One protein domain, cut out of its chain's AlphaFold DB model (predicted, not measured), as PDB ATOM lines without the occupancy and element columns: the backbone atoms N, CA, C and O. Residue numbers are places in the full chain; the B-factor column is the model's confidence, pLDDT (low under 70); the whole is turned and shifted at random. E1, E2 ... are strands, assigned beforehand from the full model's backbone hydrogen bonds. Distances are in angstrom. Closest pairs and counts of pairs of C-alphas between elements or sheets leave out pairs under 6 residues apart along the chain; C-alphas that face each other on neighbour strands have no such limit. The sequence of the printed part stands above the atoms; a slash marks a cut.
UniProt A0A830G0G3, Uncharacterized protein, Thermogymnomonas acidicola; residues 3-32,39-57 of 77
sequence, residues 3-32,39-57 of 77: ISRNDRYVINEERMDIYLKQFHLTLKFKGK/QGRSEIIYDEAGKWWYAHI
ATOM      1  N   ILE A   3      28.231 -20.871 -31.421       62.28
ATOM      2  CA  ILE A   3      29.076 -21.891 -30.796       62.28
ATOM      3  C   ILE A   3      30.282 -22.145 -31.696       62.28
ATOM      4  O   ILE A   3      30.114 -22.601 -32.829       62.28
ATOM      5  N   SER A   4      31.488 -21.882 -31.195       61.47
ATOM      6  CA  SER A   4      32.728 -22.096 -31.938       61.47
ATOM      7  C   SER A   4      33.551 -23.214 -31.300       61.47
ATOM      8  O   SER A   4      33.731 -23.308 -30.086       61.47
ATOM      9  N   ARG A   5      34.027 -24.140 -32.131       63.75
ATOM     10  CA  ARG A   5      34.869 -25.253 -31.679       63.75
ATOM     11  C   ARG A   5      36.319 -24.777 -31.566       63.75
ATOM     12  O   ARG A   5      36.698 -23.822 -32.238       63.75
ATOM     13  N   ASN A   6      37.116 -25.439 -30.730       63.19
ATOM     14  CA  ASN A   6      38.503 -25.063 -30.442       63.19
ATOM     15  C   ASN A   6      39.346 -24.791 -31.716       63.19
ATOM     16  O   ASN A   6      40.060 -23.800 -31.799       63.19
ATOM     17  N   ASP A   7      39.170 -25.588 -32.775       68.44
ATOM     18  CA  ASP A   7      39.888 -25.439 -34.052       68.44
ATOM     19  C   ASP A   7      39.542 -24.162 -34.856       68.44
ATOM     20  O   ASP A   7      40.273 -23.766 -35.781       68.44
ATOM     21  N   ARG A   8      38.436 -23.497 -34.505       73.69
ATOM     22  CA  ARG A   8      37.828 -22.407 -35.282       73.69
ATOM     23  C   ARG A   8      38.157 -21.009 -34.776       73.69
ATOM     24  O   ARG A   8      37.692 -20.039 -35.381       73.69
ATOM     25  N   TYR A   9      38.961 -20.880 -33.724       76.94
ATOM     26  CA  TYR A   9      39.436 -19.581 -33.267       76.94
ATOM     27  C   TYR A   9      40.912 -19.599 -32.869       76.94
ATOM     28  O   TYR A   9      41.453 -20.627 -32.472       76.94
ATOM     29  N   VAL A  10      41.568 -18.452 -33.018       78.94
ATOM     30  CA  VAL A  10      42.973 -18.239 -32.652       78.94
ATOM     31  C   VAL A  10      43.023 -17.068 -31.690       78.94
ATOM     32  O   VAL A  10      42.462 -16.018 -31.992       78.94
ATOM     33  N   ILE A  11      43.670 -17.245 -30.545       78.75
ATOM     34  CA  ILE A  11      43.931 -16.152 -29.607       78.75
ATOM     35  C   ILE A  11      45.349 -15.648 -29.863       78.75
ATOM     36  O   ILE A  11      46.279 -16.446 -29.953       78.75
ATOM     37  N   ASN A  12      45.515 -14.336 -29.980       81.50
ATOM     38  CA  ASN A  12      46.813 -13.681 -29.989       81.50
ATOM     39  C   ASN A  12      46.963 -12.859 -28.707       81.50
ATOM     40  O   ASN A  12      46.277 -11.854 -28.502       81.50
ATOM     41  N   GLU A  13      47.861 -13.298 -27.832       76.38
ATOM     42  CA  GLU A  13      48.099 -12.656 -26.539       76.38
ATOM     43  C   GLU A  13      48.870 -11.341 -26.661       76.38
ATOM     44  O   GLU A  13      48.564 -10.394 -25.937       76.38
ATOM     45  N   GLU A  14      49.808 -11.239 -27.609       80.31
ATOM     46  CA  GLU A  14      50.570 -10.006 -27.853       80.31
ATOM     47  C   GLU A  14      49.659  -8.876 -28.336       80.31
ATOM     48  O   GLU A  14      49.806  -7.718 -27.943       80.31
ATOM     49  N   ARG A  15      48.688  -9.221 -29.186       80.81
ATOM     50  CA  ARG A  15      47.732  -8.270 -29.764       80.81
ATOM     51  C   ARG A  15      46.447  -8.130 -28.951       80.81
ATOM     52  O   ARG A  15      45.643  -7.250 -29.264       80.81
ATOM     53  N   MET A  16      46.272  -8.963 -27.923       82.31
ATOM     54  CA  MET A  16      45.054  -9.073 -27.117       82.31
ATOM     55  C   MET A  16      43.799  -9.187 -27.994       82.31
ATOM     56  O   MET A  16      42.795  -8.497 -27.784       82.31
ATOM     57  N   ASP A  17      43.873 -10.032 -29.023       84.50
ATOM     58  CA  ASP A  17      42.774 -10.268 -29.950       84.50
ATOM     59  C   ASP A  17      42.461 -11.757 -30.146       84.50
ATOM     60  O   ASP A  17      43.268 -12.646 -29.883       84.50
ATOM     61  N   ILE A  18      41.216 -12.030 -30.528       81.38
ATOM     62  CA  ILE A  18      40.710 -13.358 -30.855       81.38
ATOM     63  C   ILE A  18      40.207 -13.302 -32.288       81.38
ATOM     64  O   ILE A  18      39.299 -12.535 -32.612       81.38
ATOM     65  N   TYR A  19      40.785 -14.134 -33.144       83.25
ATOM     66  CA  TYR A  19      40.372 -14.303 -34.524       83.25
ATOM     67  C   TYR A  19      39.430 -15.496 -34.668       83.25
ATOM     68  O   TYR A  19      39.805 -16.639 -34.407       83.25
ATOM     69  N   LEU A  20      38.209 -15.238 -35.124       80.81
ATOM     70  CA  LEU A  20      37.182 -16.237 -35.393       80.81
ATOM     71  C   LEU A  20      37.204 -16.590 -36.879       80.81
ATOM     72  O   LEU A  20      36.670 -15.849 -37.706       80.81
ATOM     73  N   LYS A  21      37.766 -17.754 -37.218       80.44
ATOM     74  CA  LYS A  21      37.917 -18.201 -38.614       80.44
ATOM     75  C   LYS A  21      36.575 -18.307 -39.334       80.44
ATOM     76  O   LYS A  21      36.460 -17.919 -40.484       80.44
ATOM     77  N   GLN A  22      35.543 -18.793 -38.640       73.12
ATOM     78  CA  GLN A  22      34.218 -19.009 -39.231       73.12
ATOM     79  C   GLN A  22      33.528 -17.709 -39.668       73.12
ATOM     80  O   GLN A  22      32.735 -17.722 -40.604       73.12
ATOM     81  N   PHE A  23      33.836 -16.596 -39.003       74.44
ATOM     82  CA  PHE A  23      33.208 -15.297 -39.251       74.44
ATOM     83  C   PHE A  23      34.169 -14.295 -39.890       74.44
ATOM     84  O   PHE A  23      33.773 -13.164 -40.146       74.44
ATOM     85  N   HIS A  24      35.425 -14.700 -40.119       80.06
ATOM     86  CA  HIS A  24      36.526 -13.817 -40.504       80.06
ATOM     87  C   HIS A  24      36.571 -12.536 -39.652       80.06
ATOM     88  O   HIS A  24      36.826 -11.445 -40.155       80.06
ATOM     89  N   LEU A  25      36.299 -12.679 -38.352       81.06
ATOM     90  CA  LEU A  25      36.119 -11.567 -37.423       81.06
ATOM     91  C   LEU A  25      37.238 -11.564 -36.387       81.06
ATOM     92  O   LEU A  25      37.520 -12.595 -35.778       81.06
ATOM     93  N   THR A  26      37.824 -10.395 -36.146       82.81
ATOM     94  CA  THR A  26      38.802 -10.188 -35.075       82.81
ATOM     95  C   THR A  26      38.168  -9.376 -33.955       82.81
ATOM     96  O   THR A  26      37.707  -8.258 -34.178       82.81
ATOM     97  N   LEU A  27      38.168  -9.923 -32.743       77.00
ATOM     98  CA  LEU A  27      37.654  -9.273 -31.542       77.00
ATOM     99  C   LEU A  27      38.814  -8.937 -30.612       77.00
ATOM    100  O   LEU A  27      39.545  -9.827 -30.193       77.00
ATOM    101  N   LYS A  28      38.973  -7.660 -30.261       81.06
ATOM    102  CA  LYS A  28      39.920  -7.249 -29.218       81.06
ATOM    103  C   LYS A  28      39.292  -7.469 -27.848       81.06
ATOM    104  O   LYS A  28      38.134  -7.110 -27.645       81.06
ATOM    105  N   PHE A  29      40.058  -8.000 -26.907       75.06
ATOM    106  CA  PHE A  29      39.637  -8.119 -25.514       75.06
ATOM    107  C   PHE A  29      40.496  -7.233 -24.615       75.06
ATOM    108  O   PHE A  29      41.631  -6.885 -24.936       75.06
ATOM    109  N   LYS A  30      39.928  -6.827 -23.477       69.12
ATOM    110  CA  LYS A  30      40.598  -5.973 -22.495       69.12
ATOM    111  C   LYS A  30      40.922  -6.813 -21.263       69.12
ATOM    112  O   LYS A  30      40.011  -7.289 -20.594       69.12
ATOM    113  N   GLY A  31      42.206  -6.997 -20.970       70.12
ATOM    114  CA  GLY A  31      42.673  -7.774 -19.819       70.12
ATOM    115  C   GLY A  31      43.935  -8.575 -20.128       70.12
ATOM    116  O   GLY A  31      44.421  -8.577 -21.254       70.12
ATOM    117  N   LYS A  32      44.471  -9.258 -19.112       62.75
ATOM    118  CA  LYS A  32      45.539 -10.247 -19.297       62.75
ATOM    119  C   LYS A  32      44.913 -11.629 -19.385       62.75
ATOM    120  O   LYS A  32      44.165 -12.013 -18.483       62.75
ATOM    121  N   GLN A  39      42.951 -25.792 -24.598       65.31
ATOM    122  CA  GLN A  39      41.920 -24.917 -25.151       65.31
ATOM    123  C   GLN A  39      40.597 -25.697 -25.291       65.31
ATOM    124  O   GLN A  39      40.570 -26.797 -25.850       65.31
ATOM    125  N   GLY A  40      39.512 -25.166 -24.723       65.31
ATOM    126  CA  GLY A  40      38.187 -25.791 -24.704       65.31
ATOM    127  C   GLY A  40      37.251 -25.301 -25.817       65.31
ATOM    128  O   GLY A  40      37.662 -24.669 -26.788       65.31
ATOM    129  N   ARG A  41      35.956 -25.610 -25.698       66.19
ATOM    130  CA  ARG A  41      34.906 -25.171 -26.636       66.19
ATOM    131  C   ARG A  41      34.449 -23.754 -26.300       66.19
ATOM    132  O   ARG A  41      33.876 -23.584 -25.240       66.19
ATOM    133  N   SER A  42      34.606 -22.773 -27.186       66.38
ATOM    134  CA  SER A  42      34.155 -21.409 -26.897       66.38
ATOM    135  C   SER A  42      32.699 -21.157 -27.308       66.38
ATOM    136  O   SER A  42      32.248 -21.516 -28.399       66.38
ATOM    137  N   GLU A  43      31.946 -20.509 -26.433       64.56
ATOM    138  CA  GLU A  43      30.576 -20.068 -26.675       64.56
ATOM    139  C   GLU A  43      30.552 -18.544 -26.726       64.56
ATOM    140  O   GLU A  43      30.857 -17.868 -25.748       64.56
ATOM    141  N   ILE A  44      30.213 -17.985 -27.886       68.00
ATOM    142  CA  ILE A  44      30.081 -16.543 -28.075       68.00
ATOM    143  C   ILE A  44      28.599 -16.200 -28.017       68.00
ATOM    144  O   ILE A  44      27.787 -16.630 -28.845       68.00
ATOM    145  N   ILE A  45      28.238 -15.422 -27.011       67.19
ATOM    146  CA  ILE A  45      26.871 -15.028 -26.716       67.19
ATOM    147  C   ILE A  45      26.751 -13.542 -27.039       67.19
ATOM    148  O   ILE A  45      27.552 -12.722 -26.592       67.19
ATOM    149  N   TYR A  46      25.763 -13.209 -27.864       65.19
ATOM    150  CA  TYR A  46      25.357 -11.827 -28.063       65.19
ATOM    151  C   TYR A  46      24.303 -11.506 -27.013       65.19
ATOM    152  O   TYR A  46      23.281 -12.191 -26.955       65.19
ATOM    153  N   ASP A  47      24.579 -10.509 -26.185       69.06
ATOM    154  CA  ASP A  47      23.630  -9.999 -25.211       69.06
ATOM    155  C   ASP A  47      22.810  -8.879 -25.852       69.06
ATOM    156  O   ASP A  47      23.320  -7.794 -26.150       69.06
ATOM    157  N   GLU A  48      21.530  -9.157 -26.102       63.38
ATOM    158  CA  GLU A  48      20.620  -8.195 -26.731       63.38
ATOM    159  C   GLU A  48      20.272  -7.022 -25.801       63.38
ATOM    160  O   GLU A  48      20.011  -5.921 -26.287       63.38
ATOM    161  N   ALA A  49      20.314  -7.223 -24.478       73.88
ATOM    162  CA  ALA A  49      19.956  -6.206 -23.488       73.88
ATOM    163  C   ALA A  49      21.016  -5.094 -23.376       73.88
ATOM    164  O   ALA A  49      20.690  -3.907 -23.385       73.88
ATOM    165  N   GLY A  50      22.292  -5.471 -23.307       70.88
ATOM    166  CA  GLY A  50      23.445  -4.576 -23.235       70.88
ATOM    167  C   GLY A  50      24.049  -4.225 -24.595       70.88
ATOM    168  O   GLY A  50      24.878  -3.321 -24.673       70.88
ATOM    169  N   LYS A  51      23.629  -4.901 -25.678       70.69
ATOM    170  CA  LYS A  51      24.226  -4.820 -27.028       70.69
ATOM    171  C   LYS A  51      25.716  -5.177 -27.043       70.69
ATOM    172  O   LYS A  51      26.476  -4.627 -27.846       70.69
ATOM    173  N   TRP A  52      26.149  -6.073 -26.160       68.50
ATOM    174  CA  TRP A  52      27.552  -6.463 -26.004       68.50
ATOM    175  C   TRP A  52      27.772  -7.925 -26.396       68.50
ATOM    176  O   TRP A  52      26.872  -8.760 -26.343       68.50
ATOM    177  N   TRP A  53      28.994  -8.231 -26.821       66.88
ATOM    178  CA  TRP A  53      29.416  -9.588 -27.148       66.88
ATOM    179  C   TRP A  53      30.215 -10.161 -25.983       66.88
ATOM    180  O   TRP A  53      31.198  -9.559 -25.552       66.88
ATOM    181  N   TYR A  54      29.824 -11.343 -25.523       65.69
ATOM    182  CA  TYR A  54      30.523 -12.094 -24.490       65.69
ATOM    183  C   TYR A  54      31.063 -13.391 -25.080       65.69
ATOM    184  O   TYR A  54      30.372 -14.079 -25.827       65.69
ATOM    185  N   ALA A  55      32.304 -13.734 -24.751       68.56
ATOM    186  CA  ALA A  55      32.897 -15.012 -25.117       68.56
ATOM    187  C   ALA A  55      33.171 -15.819 -23.846       68.56
ATOM    188  O   ALA A  55      33.954 -15.403 -22.994       68.56
ATOM    189  N   HIS A  56      32.531 -16.976 -23.735       68.56
ATOM    190  CA  HIS A  56      32.780 -17.969 -22.704       68.56
ATOM    191  C   HIS A  56      33.755 -18.998 -23.255       68.56
ATOM    192  O   HIS A  56      33.469 -19.671 -24.241       68.56
ATOM    193  N   ILE A  57      34.926 -19.112 -22.636       66.94
ATOM    194  CA  ILE A  57      35.925 -20.120 -22.986       66.94
ATOM    195  C   ILE A  57      36.118 -20.993 -21.741       66.94
ATOM    196  O   ILE A  57      36.742 -20.533 -20.785       66.94
TER     197      ILE A  57
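What this domain is: This is residues 3 to 32 and 39 to 57 of the 77 residues of an uncharacterized protein of Thermogymnomonas acidicola (UniProt A0A830G0G3). Two small antiparallel sheets make a loose V: the three strands E1, E2 and E3 form one arm, and the hairpin of E4 and E5 forms the other. The arms spread from the side where E1 and E4 begin; there residues 3 to 4 pair with residues 42 to 43 of E4 before the chain crosses to E1, and at the far tip of the hairpin residues 47 to 52 stick out free. The printed part has 49 residues with no named helix and five strands, E1 E2 E3 E4 E5 along the chain; the class is all strand, though under half of the residues, 23 of 49, are in named elements. The first sheet has the order E1 - E2 - E3, the second E4 - E5. By its radius of gyration of the C-alphas, 10.8 A, the whole is compact, and it spans 30 by 22 by 19 A.

Where its parts are: Start at C-alpha 3, at (29.076, -21.891, -30.796), and go on to C-alpha 9 at (39.436, -19.581, -33.267), where E1, residues 9 to 12, begins and runs 10.0 A. Next come E2, residues 17 to 20, 9.8 A long, and E3, residues 25 to 28, 10.0 A long. Beyond the cut, look for E4, residues 42 to 47, the longest strand at 15.6 A. E5, residues 52 to 56, runs 13.1 A and ends at C-alpha 56, at (32.780, -17.969, -22.704).

How they stand to each other: E1, E2 and E3 are a meander, each strand the antiparallel neighbour of the one before, with E2 the inner strand and E1 and E3 at the edges. In the hairpin of E1 and E2, at 164 degrees between directions, find N 10 and O 19 within hydrogen-bond range at 2.9 A. In the hairpin of E2 and E3, at 159 degrees, look at N 18 and O 27, 2.8 A. E4 and E5 are an antiparallel hairpin too, at 157 degrees; N 45 and O 54 are 2.8 A apart, and the C-alphas of Ile 44 and Ala 55, which face each other, 4.4 A. Between the sheets, E1 and E4 are only just apart, at 8.5 A; E2 and E5 are apart, and so are E3 and E4.

The domain as a whole: The two C-alphas farthest apart, those of Glu 14 and Ala 49, are 31.2 A from each other. Residues 33 to 38 are not printed; across this cut, in the link from E3 to E4, C-alphas 32 and 39 are 16.2 A apart. The links printed whole, E1 to E2, E2 to E3 and E4 to E5, are tight. In the B-factor column you will find a mean pLDDT of the printed part of 72.4, with 23 residues under 70, among them 3 to 7, 39 to 48 and 52 to 57.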